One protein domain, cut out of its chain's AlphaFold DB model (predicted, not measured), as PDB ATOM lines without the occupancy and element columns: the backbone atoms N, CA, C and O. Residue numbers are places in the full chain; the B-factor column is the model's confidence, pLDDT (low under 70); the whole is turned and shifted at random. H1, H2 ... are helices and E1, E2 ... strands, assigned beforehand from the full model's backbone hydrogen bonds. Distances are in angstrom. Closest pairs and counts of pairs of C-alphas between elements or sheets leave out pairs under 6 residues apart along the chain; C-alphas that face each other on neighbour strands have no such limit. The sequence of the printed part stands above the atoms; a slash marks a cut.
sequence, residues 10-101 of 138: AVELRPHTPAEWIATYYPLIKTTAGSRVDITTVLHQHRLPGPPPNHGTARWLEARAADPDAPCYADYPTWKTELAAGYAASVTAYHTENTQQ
ATOM      1  N   ALA A  10      36.810  19.171   4.641       92.50
ATOM      2  CA  ALA A  10      35.810  18.510   5.457       92.50
ATOM      3  C   ALA A  10      36.305  17.112   5.800       92.50
ATOM      4  O   ALA A  10      36.756  16.381   4.917       92.50
ATOM      5  N   VAL A  11      36.205  16.742   7.071       93.31
ATOM      6  CA  VAL A  11      36.550  15.404   7.537       93.31
ATOM      7  C   VAL A  11      35.298  14.729   8.055       93.31
ATOM      8  O   VAL A  11      34.670  15.211   8.997       93.31
ATOM      9  N   GLU A  12      34.962  13.601   7.453       93.56
ATOM     10  CA  GLU A  12      33.956  12.685   7.965       93.56
ATOM     11  C   GLU A  12      34.639  11.642   8.846       93.56
ATOM     12  O   GLU A  12      35.487  10.874   8.385       93.56
ATOM     13  N   LEU A  13      34.258  11.607  10.116       90.94
ATOM     14  CA  LEU A  13      34.652  10.588  11.074       90.94
ATOM     15  C   LEU A  13      33.542   9.556  11.151       90.94
ATOM     16  O   LEU A  13      32.437   9.874  11.589       90.94
ATOM     17  N   ARG A  14      33.833   8.316  10.766       89.19
ATOM     18  CA  ARG A  14      32.860   7.221  10.804       89.19
ATOM     19  C   ARG A  14      33.390   6.013  11.572       89.19
ATOM     20  O   ARG A  14      34.575   5.689  11.433       89.19
ATOM     21  N   PRO A  15      32.537   5.321  12.346       87.88
ATOM     22  CA  PRO A  15      32.914   4.047  12.934       87.88
ATOM     23  C   PRO A  15      33.197   3.039  11.813       87.88
ATOM     24  O   PRO A  15      32.454   2.965  10.834       87.88
ATOM     25  N   HIS A  16      34.282   2.277  11.945       85.19
ATOM     26  CA  HIS A  16      34.641   1.214  11.001       85.19
ATOM     27  C   HIS A  16      34.551  -0.163  11.653       85.19
ATOM     28  O   HIS A  16      33.932  -1.070  11.105       85.19
ATOM     29  N   THR A  17      35.125  -0.294  12.848       83.44
ATOM     30  CA  THR A  17      35.030  -1.482  13.701       83.44
ATOM     31  C   THR A  17      34.814  -1.035  15.152       83.44
ATOM     32  O   THR A  17      34.952   0.154  15.453       83.44
ATOM     33  N   PRO A  18      34.518  -1.946  16.097       78.75
ATOM     34  CA  PRO A  18      34.433  -1.586  17.514       78.75
ATOM     35  C   PRO A  18      35.705  -0.932  18.081       78.75
ATOM     36  O   PRO A  18      35.633  -0.259  19.106       78.75
ATOM     37  N   ALA A  19      36.854  -1.115  17.419       82.75
ATOM     38  CA  ALA A  19      38.156  -0.615  17.848       82.75
ATOM     39  C   ALA A  19      38.757   0.447  16.909       82.75
ATOM     40  O   ALA A  19      39.842   0.944  17.197       82.75
ATOM     41  N   GLU A  20      38.095   0.800  15.803       86.31
ATOM     42  CA  GLU A  20      38.662   1.693  14.788       86.31
ATOM     43  C   GLU A  20      37.618   2.638  14.197       86.31
ATOM     44  O   GLU A  20      36.467   2.274  13.932       86.31
ATOM     45  N   TRP A  21      38.072   3.853  13.916       91.25
ATOM     46  CA  TRP A  21      37.340   4.850  13.145       91.25
ATOM     47  C   TRP A  21      38.091   5.167  11.858       91.25
ATOM     48  O   TRP A  21      39.297   4.950  11.751       91.25
ATOM     49  N   ILE A  22      37.375   5.680  10.865       91.56
ATOM     50  CA  ILE A  22      37.969   6.207   9.639       91.56
ATOM     51  C   ILE A  22      37.691   7.703   9.582       91.56
ATOM     52  O   ILE A  22      36.535   8.114   9.656       91.56
ATOM     53  N   ALA A  23      38.750   8.488   9.403       94.06
ATOM     54  CA  ALA A  23      38.684   9.870   8.959       94.06
ATOM     55  C   ALA A  23      38.802   9.910   7.434       94.06
ATOM     56  O   ALA A  23      39.831   9.512   6.886       94.06
ATOM     57  N   THR A  24      37.760  10.381   6.752       94.31
ATOM     58  CA  THR A  24      37.772  10.609   5.300       94.31
ATOM     59  C   THR A  24      37.818  12.101   5.024       94.31
ATOM     60  O   THR A  24      36.986  12.841   5.539       94.31
ATOM     61  N   TYR A  25      38.785  12.533   4.221       93.62
ATOM     62  CA  TYR A  25      39.027  13.935   3.902       93.62
ATOM     63  C   TYR A  25      38.491  14.261   2.515       93.62
ATOM     64  O   TYR A  25      38.820  13.581   1.541       93.62
ATOM     65  N   TYR A  26      37.715  15.335   2.438       91.50
ATOM     66  CA  TYR A  26      37.084  15.828   1.221       91.50
ATOM     67  C   TYR A  26      37.438  17.302   0.994       91.50
ATOM     68  O   TYR A  26      37.614  18.051   1.968       91.50
ATOM     69  N   PRO A  27      37.499  17.764  -0.267       88.94
ATOM     70  CA  PRO A  27      37.671  19.176  -0.554       88.94
ATOM     71  C   PRO A  27      36.451  19.963  -0.066       88.94
ATOM     72  O   PRO A  27      35.298  19.585  -0.308       88.94
ATOM     73  N   LEU A  28      36.706  21.085   0.613       86.31
ATOM     74  CA  LEU A  28      35.666  22.035   0.987       86.31
ATOM     75  C   LEU A  28      35.698  23.236   0.039       86.31
ATOM     76  O   LEU A  28      36.640  24.027   0.015       86.31
ATOM     77  N   ILE A  29      34.632  23.392  -0.735       81.62
ATOM     78  CA  ILE A  29      34.479  24.456  -1.720       81.62
ATOM     79  C   ILE A  29      33.763  25.628  -1.051       81.62
ATOM     80  O   ILE A  29      32.590  25.533  -0.681       81.62
ATOM     81  N   LYS A  30      34.453  26.762  -0.917       74.00
ATOM     82  CA  LYS A  30      33.825  28.009  -0.469       74.00
ATOM     83  C   LYS A  30      33.024  28.626  -1.611       74.00
ATOM     84  O   LYS A  30      33.566  28.929  -2.670       74.00
ATOM     85  N   THR A  31      31.738  28.838  -1.377       73.56
ATOM     86  CA  THR A  31      30.814  29.518  -2.290       73.56
ATOM     87  C   THR A  31      30.298  30.807  -1.650       73.56
ATOM     88  O   THR A  31      30.417  31.009  -0.442       73.56
ATOM     89  N   THR A  32      29.676  31.680  -2.443       72.50
ATOM     90  CA  THR A  32      29.019  32.897  -1.931       72.50
ATOM     91  C   THR A  32      27.854  32.600  -0.981       72.50
ATOM     92  O   THR A  32      27.489  33.462  -0.190       72.50
ATOM     93  N   ALA A  33      27.295  31.386  -1.031       74.94
ATOM     94  CA  ALA A  33      26.206  30.925  -0.171       74.94
ATOM     95  C   ALA A  33      26.686  30.153   1.078       74.94
ATOM     96  O   ALA A  33      25.859  29.705   1.869       74.94
ATOM     97  N   GLY A  34      28.000  29.979   1.257       76.38
ATOM     98  CA  GLY A  34      28.590  29.197   2.346       76.38
ATOM     99  C   GLY A  34      29.569  28.133   1.853       76.38
ATOM    100  O   GLY A  34      30.021  28.159   0.706       76.38
ATOM    101  N   SER A  35      29.913  27.188   2.722       79.56
ATOM    102  CA  SER A  35      30.825  26.089   2.397       79.56
ATOM    103  C   SER A  35      30.052  24.877   1.877       79.56
ATOM    104  O   SER A  35      29.002  24.526   2.408       79.56
ATOM    105  N   ARG A  36      30.579  24.214   0.847       81.88
ATOM    106  CA  ARG A  36      30.041  22.960   0.314       81.88
ATOM    107  C   ARG A  36      31.121  21.890   0.324       81.88
ATOM    108  O   ARG A  36      32.222  22.129  -0.159       81.88
ATOM    109  N   VAL A  37      30.782  20.706   0.820       85.38
ATOM    110  CA  VAL A  37      31.636  19.517   0.718       85.38
ATOM    111  C   VAL A  37      31.375  18.831  -0.618       85.38
ATOM    112  O   VAL A  37      30.215  18.625  -0.987       85.38
ATOM    113  N   ASP A  38      32.431  18.457  -1.332       83.50
ATOM    114  CA  ASP A  38      32.325  17.506  -2.439       83.50
ATOM    115  C   ASP A  38      32.717  16.100  -1.968       83.50
ATOM    116  O   ASP A  38      33.882  15.713  -1.986       83.50
ATOM    117  N   ILE A  39      31.714  15.327  -1.546       83.25
ATOM    118  CA  ILE A  39      31.898  13.957  -1.043       83.25
ATOM    119  C   ILE A  39      32.286  12.949  -2.134       83.25
ATOM    120  O   ILE A  39      32.618  11.807  -1.825       83.25
ATOM    121  N   THR A  40      32.222  13.340  -3.410       82.50
ATOM    122  CA  THR A  40      32.609  12.459  -4.521       82.50
ATOM    123  C   THR A  40      34.124  12.381  -4.698       82.50
ATOM    124  O   THR A  40      34.624  11.415  -5.273       82.50
ATOM    125  N   THR A  41      34.855  13.348  -4.137       83.56
ATOM    126  CA  THR A  41      36.311  13.449  -4.234       83.56
ATOM    127  C   THR A  41      36.952  13.141  -2.882       83.56
ATOM    128  O   THR A  41      37.056  14.000  -2.010       83.56
ATOM    129  N   VAL A  42      37.393  11.896  -2.692       91.06
ATOM    130  CA  VAL A  42      38.129  11.483  -1.487       91.06
ATOM    131  C   VAL A  42      39.610  11.810  -1.661       91.06
ATOM    132  O   VAL A  42      40.288  11.175  -2.463       91.06
ATOM    133  N   LEU A  43      40.121  12.755  -0.871       89.19
ATOM    134  CA  LEU A  43      41.537  13.147  -0.893       89.19
ATOM    135  C   LEU A  43      42.407  12.162  -0.113       89.19
ATOM    136  O   LEU A  43      43.513  11.815  -0.525       89.19
ATOM    137  N   HIS A  44      41.917  11.720   1.044       92.12
ATOM    138  CA  HIS A  44      42.637  10.799   1.911       92.12
ATOM    139  C   HIS A  44      41.685  10.049   2.839       92.12
ATOM    140  O   HIS A  44      40.635  10.563   3.231       92.12
ATOM    141  N   GLN A  45      42.091   8.847   3.244       93.56
ATOM    142  CA  GLN A  45      41.465   8.103   4.328       93.56
ATOM    143  C   GLN A  45      42.517   7.683   5.338       93.56
ATOM    144  O   GLN A  45      43.540   7.101   4.977       93.56
ATOM    145  N   HIS A  46      42.231   7.947   6.606       91.69
ATOM    146  CA  HIS A  46      43.119   7.623   7.705       91.69
ATOM    147  C   HIS A  46      42.382   6.823   8.774       91.69
ATOM    148  O   HIS A  46      41.233   7.124   9.102       91.69
ATOM    149  N   ARG A  47      43.036   5.789   9.310       91.25
ATOM    150  CA  ARG A  47      42.488   4.998  10.414       91.25
ATOM    151  C   ARG A  47      42.823   5.673  11.732       91.25
ATOM    152  O   ARG A  47      43.958   6.081  11.942       91.25
ATOM    153  N   LEU A  48      41.835   5.752  12.607       89.50
ATOM    154  CA  LEU A  48      41.958   6.320  13.937       89.50
ATOM    155  C   LEU A  48      41.825   5.198  14.973       89.50
ATOM    156  O   LEU A  48      40.881   4.401  14.876       89.50
ATOM    157  N   PRO A  49      42.733   5.128  15.961       84.31
ATOM    158  CA  PRO A  49      42.660   4.124  17.013       84.31
ATOM    159  C   PRO A  49      41.458   4.375  17.932       84.31
ATOM    160  O   PRO A  49      41.095   5.518  18.222       84.31
ATOM    161  N   GLY A  50      40.827   3.301  18.400       73.31
ATOM    162  CA  GLY A  50      39.766   3.349  19.404       73.31
ATOM    163  C   GLY A  50      40.279   3.406  20.856       73.31
ATOM    164  O   GLY A  50      41.455   3.133  21.103       73.31
ATOM    165  N   PRO A  51      39.386   3.701  21.828       64.38
ATOM    166  CA  PRO A  51      37.959   3.958  21.644       64.38
ATOM    167  C   PRO A  51      37.660   5.447  21.362       64.38
ATOM    168  O   PRO A  51      38.359   6.330  21.855       64.38
ATOM    169  N   PRO A  52      36.616   5.740  20.571       60.38
ATOM    170  CA  PRO A  52      36.213   7.105  20.232       60.38
ATOM    171  C   PRO A  52      35.669   7.891  21.435       60.38
ATOM    172  O   PRO A  52      35.204   7.289  22.409       60.38
ATOM    173  N   PRO A  53      35.561   9.228  21.334       60.25
ATOM    174  CA  PRO A  53      34.601   9.975  22.134       60.25
ATOM    175  C   PRO A  53      33.171   9.567  21.719       60.25
ATOM    176  O   PRO A  53      32.594  10.104  20.774       60.25
ATOM    177  N   ASN A  54      32.603   8.603  22.452       57.00
ATOM    178  CA  ASN A  54      31.274   7.997  22.281       57.00
ATOM    179  C   ASN A  54      31.091   7.127  21.018       57.00
ATOM    180  O   ASN A  54      31.371   7.545  19.896       57.00
ATOM    181  N   HIS A  55      30.528   5.926  21.202       58.75
ATOM    182  CA  HIS A  55      30.076   5.009  20.143       58.75
ATOM    183  C   HIS A  55      28.830   5.561  19.419       58.75
ATOM    184  O   HIS A  55      27.733   5.028  19.546       58.75
ATOM    185  N   GLY A  56      28.985   6.695  18.737       63.59
ATOM    186  CA  GLY A  56      27.904   7.413  18.066       63.59
ATOM    187  C   GLY A  56      27.915   7.270  16.546       63.59
ATOM    188  O   GLY A  56      28.719   6.545  15.963       63.59
ATOM    189  N   THR A  57      27.013   8.013  15.912       74.81
ATOM    190  CA  THR A  57      26.925   8.174  14.457       74.81
ATOM    191  C   THR A  57      28.161   8.866  13.877       74.81
ATOM    192  O   THR A  57      28.985   9.419  14.611       74.81
ATOM    193  N   ALA A  58      28.266   8.869  12.543       79.81
ATOM    194  CA  ALA A  58      29.283   9.641  11.841       79.81
ATOM    195  C   ALA A  58      29.244  11.128  12.243       79.81
ATOM    196  O   ALA A  58      28.179  11.684  12.535       79.81
ATOM    197  N   ARG A  59      30.416  11.763  12.273       86.00
ATOM    198  CA  ARG A  59      30.611  13.163  12.671       86.00
ATOM    199  C   ARG A  59      31.399  13.902  11.608       86.00
ATOM    200  O   ARG A  59      32.242  13.315  10.942       86.00
ATOM    201  N   TRP A  60      31.157  15.199  11.504       88.44
ATOM    202  CA  TRP A  60      31.879  16.073  10.591       88.44
ATOM    203  C   TRP A  60      32.725  17.071  11.375       88.44
ATOM    204  O   TRP A  60      32.283  17.586  12.402       88.44
ATOM    205  N   LEU A  61      33.927  17.359  10.881       90.00
ATOM    206  CA  LEU A  61      34.727  18.496  11.325       90.00
ATOM    207  C   LEU A  61      35.394  19.198  10.142       90.00
ATOM    208  O   LEU A  61      35.562  18.624   9.067       90.00
ATOM    209  N   GLU A  62      35.819  20.434  10.369       90.62
ATOM    210  CA  GLU A  62      36.641  21.180   9.424       90.62
ATOM    211  C   GLU A  62      38.114  21.081   9.839       90.62
ATOM    212  O   GLU A  62      38.498  21.539  10.917       90.62
ATOM    213  N   ALA A  63      38.953  20.496   8.986       89.56
ATOM    214  CA  ALA A  63      40.396  20.438   9.183       89.56
ATOM    215  C   ALA A  63      41.080  21.573   8.417       89.56
ATOM    216  O   ALA A  63      40.821  21.784   7.232       89.56
ATOM    217  N   ARG A  64      41.959  22.304   9.111       88.88
ATOM    218  CA  ARG A  64      42.585  23.536   8.595       88.88
ATOM    219  C   ARG A  64      44.088  23.644   8.843       88.88
ATOM    220  O   ARG A  64      44.671  24.686   8.555       88.88
ATOM    221  N   ALA A  65      44.696  22.648   9.484       89.44
ATOM    222  CA  ALA A  65      46.081  22.737   9.922       89.44
ATOM    223  C   ALA A  65      46.729  21.359  10.036       89.44
ATOM    224  O   ALA A  65      46.113  20.412  10.502       89.44
ATOM    225  N   ALA A  66      48.014  21.286   9.695       91.44
ATOM    226  CA  ALA A  66      48.849  20.116   9.968       91.44
ATOM    227  C   ALA A  66      49.392  20.107  11.412       91.44
ATOM    228  O   ALA A  66      50.237  19.282  11.748       91.44
ATOM    229  N   ASP A  67      48.944  21.047  12.246       91.50
ATOM    230  CA  ASP A  67      49.331  21.168  13.647       91.50
ATOM    231  C   ASP A  67      48.312  20.430  14.536       91.50
ATOM    232  O   ASP A  67      47.133  20.803  14.524       91.50
ATOM    233  N   PRO A  68      48.718  19.402  15.306       91.69
ATOM    234  CA  PRO A  68      47.811  18.665  16.189       91.69
ATOM    235  C   PRO A  68      47.212  19.529  17.306       91.69
ATOM    236  O   PRO A  68      46.116  19.231  17.787       91.69
ATOM    237  N   ASP A  69      47.871  20.618  17.701       92.12
ATOM    238  CA  ASP A  69      47.366  21.530  18.730       92.12
ATOM    239  C   ASP A  69      46.427  22.611  18.179       92.12
ATOM    240  O   ASP A  69      45.908  23.447  18.928       92.12
ATOM    241  N   ALA A  70      46.121  22.558  16.879       88.06
ATOM    242  CA  ALA A  70      45.184  23.473  16.264       88.06
ATOM    243  C   ALA A  70      43.783  23.370  16.912       88.06
ATOM    244  O   ALA A  70      43.257  22.269  17.114       88.06
ATOM    245  N   PRO A  71      43.097  24.508  17.151       89.12
ATOM    246  CA  PRO A  71      41.790  24.515  17.815       89.12
ATOM    247  C   PRO A  71      40.694  23.679  17.132       89.12
ATOM    248  O   PRO A  71      39.733  23.299  17.786       89.12
ATOM    249  N   CYS A  72      40.824  23.373  15.835       86.38
ATOM    250  CA  CYS A  72      39.870  22.529  15.102       86.38
ATOM    251  C   CYS A  72      39.848  21.065  15.573       86.38
ATOM    252  O   CYS A  72      38.900  20.346  15.272       86.38
ATOM    253  N   TYR A  73      40.868  20.624  16.314       88.81
ATOM    254  CA  TYR A  73      40.970  19.267  16.851       88.81
ATOM    255  C   TYR A  73      40.705  19.199  18.360       88.81
ATOM    256  O   TYR A  73      40.910  18.153  18.977       88.81
ATOM    257  N   ALA A  74      40.270  20.302  18.979       87.31
ATOM    258  CA  ALA A  74      40.073  20.380  20.427       87.31
ATOM    259  C   ALA A  74      39.065  19.341  20.949       87.31
ATOM    260  O   ALA A  74      39.308  18.742  21.995       87.31
ATOM    261  N   ASP A  75      38.005  19.068  20.184       85.38
ATOM    262  CA  ASP A  75      36.968  18.084  20.528       85.38
ATOM    263  C   ASP A  75      37.409  16.622  20.319       85.38
ATOM    264  O   ASP A  75      36.702  15.692  20.711       85.38
ATOM    265  N   TYR A  76      38.589  16.400  19.728       87.12
ATOM    266  CA  TYR A  76      39.119  15.079  19.380       87.12
ATOM    267  C   TYR A  76      40.527  14.857  19.959       87.12
ATOM    268  O   TYR A  76      41.456  14.541  19.213       87.12
ATOM    269  N   PRO A  77      40.728  15.003  21.285       85.38
ATOM    270  CA  PRO A  77      42.055  15.027  21.904       85.38
ATOM    271  C   PRO A  77      42.874  13.753  21.667       85.38
ATOM    272  O   PRO A  77      44.094  13.830  21.570       85.38
ATOM    273  N   THR A  78      42.218  12.600  21.537       88.44
ATOM    274  CA  THR A  78      42.857  11.301  21.274       88.44
ATOM    275  C   THR A  78      43.258  11.092  19.818       88.44
ATOM    276  O   THR A  78      43.975  10.142  19.538       88.44
ATOM    277  N   TRP A  79      42.778  11.935  18.900       90.38
ATOM    278  CA  TRP A  79      42.978  11.791  17.454       90.38
ATOM    279  C   TRP A  79      43.691  12.991  16.827       90.38
ATOM    280  O   TRP A  79      43.815  13.064  15.609       90.38
ATOM    281  N   LYS A  80      44.135  13.966  17.629       91.44
ATOM    282  CA  LYS A  80      44.766  15.206  17.151       91.44
ATOM    283  C   LYS A  80      45.915  14.949  16.178       91.44
ATOM    284  O   LYS A  80      45.969  15.559  15.113       91.44
ATOM    285  N   THR A  81      46.814  14.037  16.538       92.19
ATOM    286  CA  THR A  81      48.005  13.701  15.749       92.19
ATOM    287  C   THR A  81      47.625  13.076  14.414       92.19
ATOM    288  O   THR A  81      48.116  13.479  13.362       92.19
ATOM    289  N   GLU A  82      46.707  12.123  14.445       94.00
ATOM    290  CA  GLU A  82      46.213  11.389  13.291       94.00
ATOM    291  C   GLU A  82      45.401  12.295  12.357       94.00
ATOM    292  O   GLU A  82      45.514  12.202  11.133       94.00
ATOM    293  N   LEU A  83      44.614  13.217  12.920       93.19
ATOM    294  CA  LEU A  83      43.833  14.190  12.160       93.19
ATOM    295  C   LEU A  83      44.724  15.240  11.482       93.19
ATOM    296  O   LEU A  83      44.513  15.589  10.319       93.19
ATOM    297  N   ALA A  84      45.756  15.711  12.176       93.88
ATOM    298  CA  ALA A  84      46.750  16.618  11.616       93.88
ATOM    299  C   ALA A  84      47.586  15.945  10.509       93.88
ATOM    300  O   ALA A  84      47.826  16.536   9.453       93.88
ATOM    301  N   ALA A  85      47.974  14.681  10.706       93.75
ATOM    302  CA  ALA A  85      48.683  13.894   9.700       93.75
ATOM    303  C   ALA A  85      47.814  13.631   8.457       93.75
ATOM    304  O   ALA A  85      48.272  13.819   7.327       93.75
ATOM    305  N   GLY A  86      46.545  13.259   8.650       93.44
ATOM    306  CA  GLY A  86      45.593  13.060   7.557       93.44
ATOM    307  C   GLY A  86      45.311  14.346   6.774       93.44
ATOM    308  O   GLY A  86      45.229  14.312   5.544       93.44
ATOM    309  N   TYR A  87      45.261  15.496   7.455       93.31
ATOM    310  CA  TYR A  87      45.205  16.806   6.807       93.31
ATOM    311  C   TYR A  87      46.435  17.054   5.925       93.31
ATOM    312  O   TYR A  87      46.283  17.386   4.751       93.31
ATOM    313  N   ALA A  88      47.652  16.846   6.440       92.19
ATOM    314  CA  ALA A  88      48.882  17.060   5.673       92.19
ATOM    315  C   ALA A  88      48.954  16.170   4.415       92.19
ATOM    316  O   ALA A  88      49.353  16.627   3.336       92.19
ATOM    317  N   ALA A  89      48.508  14.914   4.526       91.44
ATOM    318  CA  ALA A  89      48.388  14.008   3.386       91.44
ATOM    319  C   ALA A  89      47.356  14.510   2.361       91.44
ATOM    320  O   ALA A  89      47.610  14.472   1.157       91.44
ATOM    321  N   SER A  90      46.230  15.051   2.832       90.38
ATOM    322  CA  SER A  90      45.165  15.594   1.980       90.38
ATOM    323  C   SER A  90      45.589  16.859   1.237       90.38
ATOM    324  O   SER A  90      45.268  16.990   0.060       90.38
ATOM    325  N   VAL A  91      46.368  17.750   1.868       89.31
ATOM    326  CA  VAL A  91      46.990  18.903   1.184       89.31
ATOM    327  C   VAL A  91      47.850  18.416   0.019       89.31
ATOM    328  O   VAL A  91      47.746  18.925  -1.095       89.31
ATOM    329  N   THR A  92      48.673  17.393   0.262       88.19
ATOM    330  CA  THR A  92      49.570  16.833  -0.756       88.19
ATOM    331  C   THR A  92      48.788  16.231  -1.926       88.19
ATOM    332  O   THR A  92      49.127  16.496  -3.081       88.19
ATOM    333  N   ALA A  93      47.731  15.461  -1.649       85.62
ATOM    334  CA  ALA A  93      46.856  14.893  -2.676       85.62
ATOM    335  C   ALA A  93      46.162  15.996  -3.491       85.62
ATOM    336  O   ALA A  93      46.299  16.035  -4.715       85.62
ATOM    337  N   TYR A  94      45.540  16.958  -2.806       84.75
ATOM    338  CA  TYR A  94      44.821  18.069  -3.424       84.75
ATOM    339  C   TYR A  94      45.721  18.904  -4.342       84.75
ATOM    340  O   TYR A  94      45.356  19.213  -5.477       84.75
ATOM    341  N   HIS A  95      46.935  19.237  -3.893       84.44
ATOM    342  CA  HIS A  95      47.889  19.990  -4.710       84.44
ATOM    343  C   HIS A  95      48.415  19.152  -5.871       84.44
ATOM    344  O   HIS A  95      48.546  19.678  -6.971       84.44
ATOM    345  N   THR A  96      48.674  17.858  -5.677       77.62
ATOM    346  CA  THR A  96      49.132  16.971  -6.761       77.62
ATOM    347  C   THR A  96      48.105  16.899  -7.889       77.62
ATOM    348  O   THR A  96      48.465  17.089  -9.052       77.62
ATOM    349  N   GLU A  97      46.829  16.705  -7.559       71.88
ATOM    350  CA  GLU A  97      45.740  16.675  -8.539       71.88
ATOM    351  C   GLU A  97      45.566  18.026  -9.242       71.88
ATOM    352  O   GLU A  97      45.404  18.077 -10.460       71.88
ATOM    353  N   ASN A  98      45.681  19.136  -8.509       68.38
ATOM    354  CA  ASN A  98      45.505  20.470  -9.080       68.38
ATOM    355  C   ASN A  98      46.712  20.932  -9.925       68.38
ATOM    356  O   ASN A  98      46.552  21.698 -10.873       68.38
ATOM    357  N   THR A  99      47.922  20.443  -9.631       59.88
ATOM    358  CA  THR A  99      49.145  20.775 -10.391       59.88
ATOM    359  C   THR A  99      49.276  19.933 -11.663       59.88
ATOM    360  O   THR A  99      49.850  20.390 -12.650       59.88
ATOM    361  N   GLN A 100      48.714  18.719 -11.687       54.22
ATOM    362  CA  GLN A 100      48.691  17.860 -12.879       54.22
ATOM    363  C   GLN A 100      47.613  18.252 -13.901       54.22
ATOM    364  O   GLN A 100      47.556  17.667 -14.983       54.22
ATOM    365  N   GLN A 101      46.781  19.252 -13.601       41.75
ATOM    366  CA  GLN A 101      45.609  19.581 -14.404       41.75
ATOM    367  C   GLN A 101      45.668  21.011 -14.977       41.75
ATOM    368  O   GLN A 101      44.931  21.892 -14.531       41.75
TER     369      GLN A 101
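AT A GLANCE: This is residues 10 to 101 of the 138 residues of an uncharacterized protein of Kocuria turfanensis (UniProt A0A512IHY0). A strongly twisted sheet of five strands has one long helix, H1, slanting over one face. E2 is the longest strand: E1 and E4 lie along its first part on opposite sides, E3 folds back on its last part, and E5 lies beside E1. The printed part has 92 residues, with five named strands and then one named helix, H1, along the chain; the sheet is branched, its neighbour pairs E1 and E2, E1 and E5, E2 and E3, and E2 and E4 are each antiparallel, and the class is mixed, helices and strands. The whole is compact, with a radius of gyration of the C-alphas of 13.3 A, and spans 39 by 26 by 25 A.

HOW THE PARTS SIT: E1, residues 10 to 17, and E2, residues 20 to 31, form a hairpin, with N 12 and O 24 2.9 A apart. E3, residues 34 to 37, continues the meander, each strand the antiparallel neighbour of the one before; N 29 and O 36 are 2.8 A apart. E4, residues 44 to 49, pairs with E2, N 23 and O 46 being 2.8 A apart. E5, residues 59 to 63, pairs with E1, N 11 and O 61 being 2.8 A apart. H1, residues 80 to 99, is on the sheet at a height of 8.0 A, slantwise to the strands, at 47 degrees to E2 on the local plane. Its closest C-alphas to E4 are Ser 90 and His 44, 5.4 A apart. In H1 every O i to N i+4 pair is within hydrogen-bond range.

IN THESE COORDINATES: E1 begins at C-alpha 10 (35.810, 18.510, 5.457). E2 is 33.6 A long, E1 21.6 A, E4 16.5 A, E5 12.7 A and E3 10.3 A. H1, 28.4 A long, ends at C-alpha 99 (49.145, 20.775, -10.391).

THE WHOLE: The C-alphas of Asn 54 and Gln 101 are farthest apart, 41.1 A. The printed part has no cut. The link from E5 to H1 is long, 16 residues. The pLDDT is under 70 at residues 51 to 56 and 98 to 101.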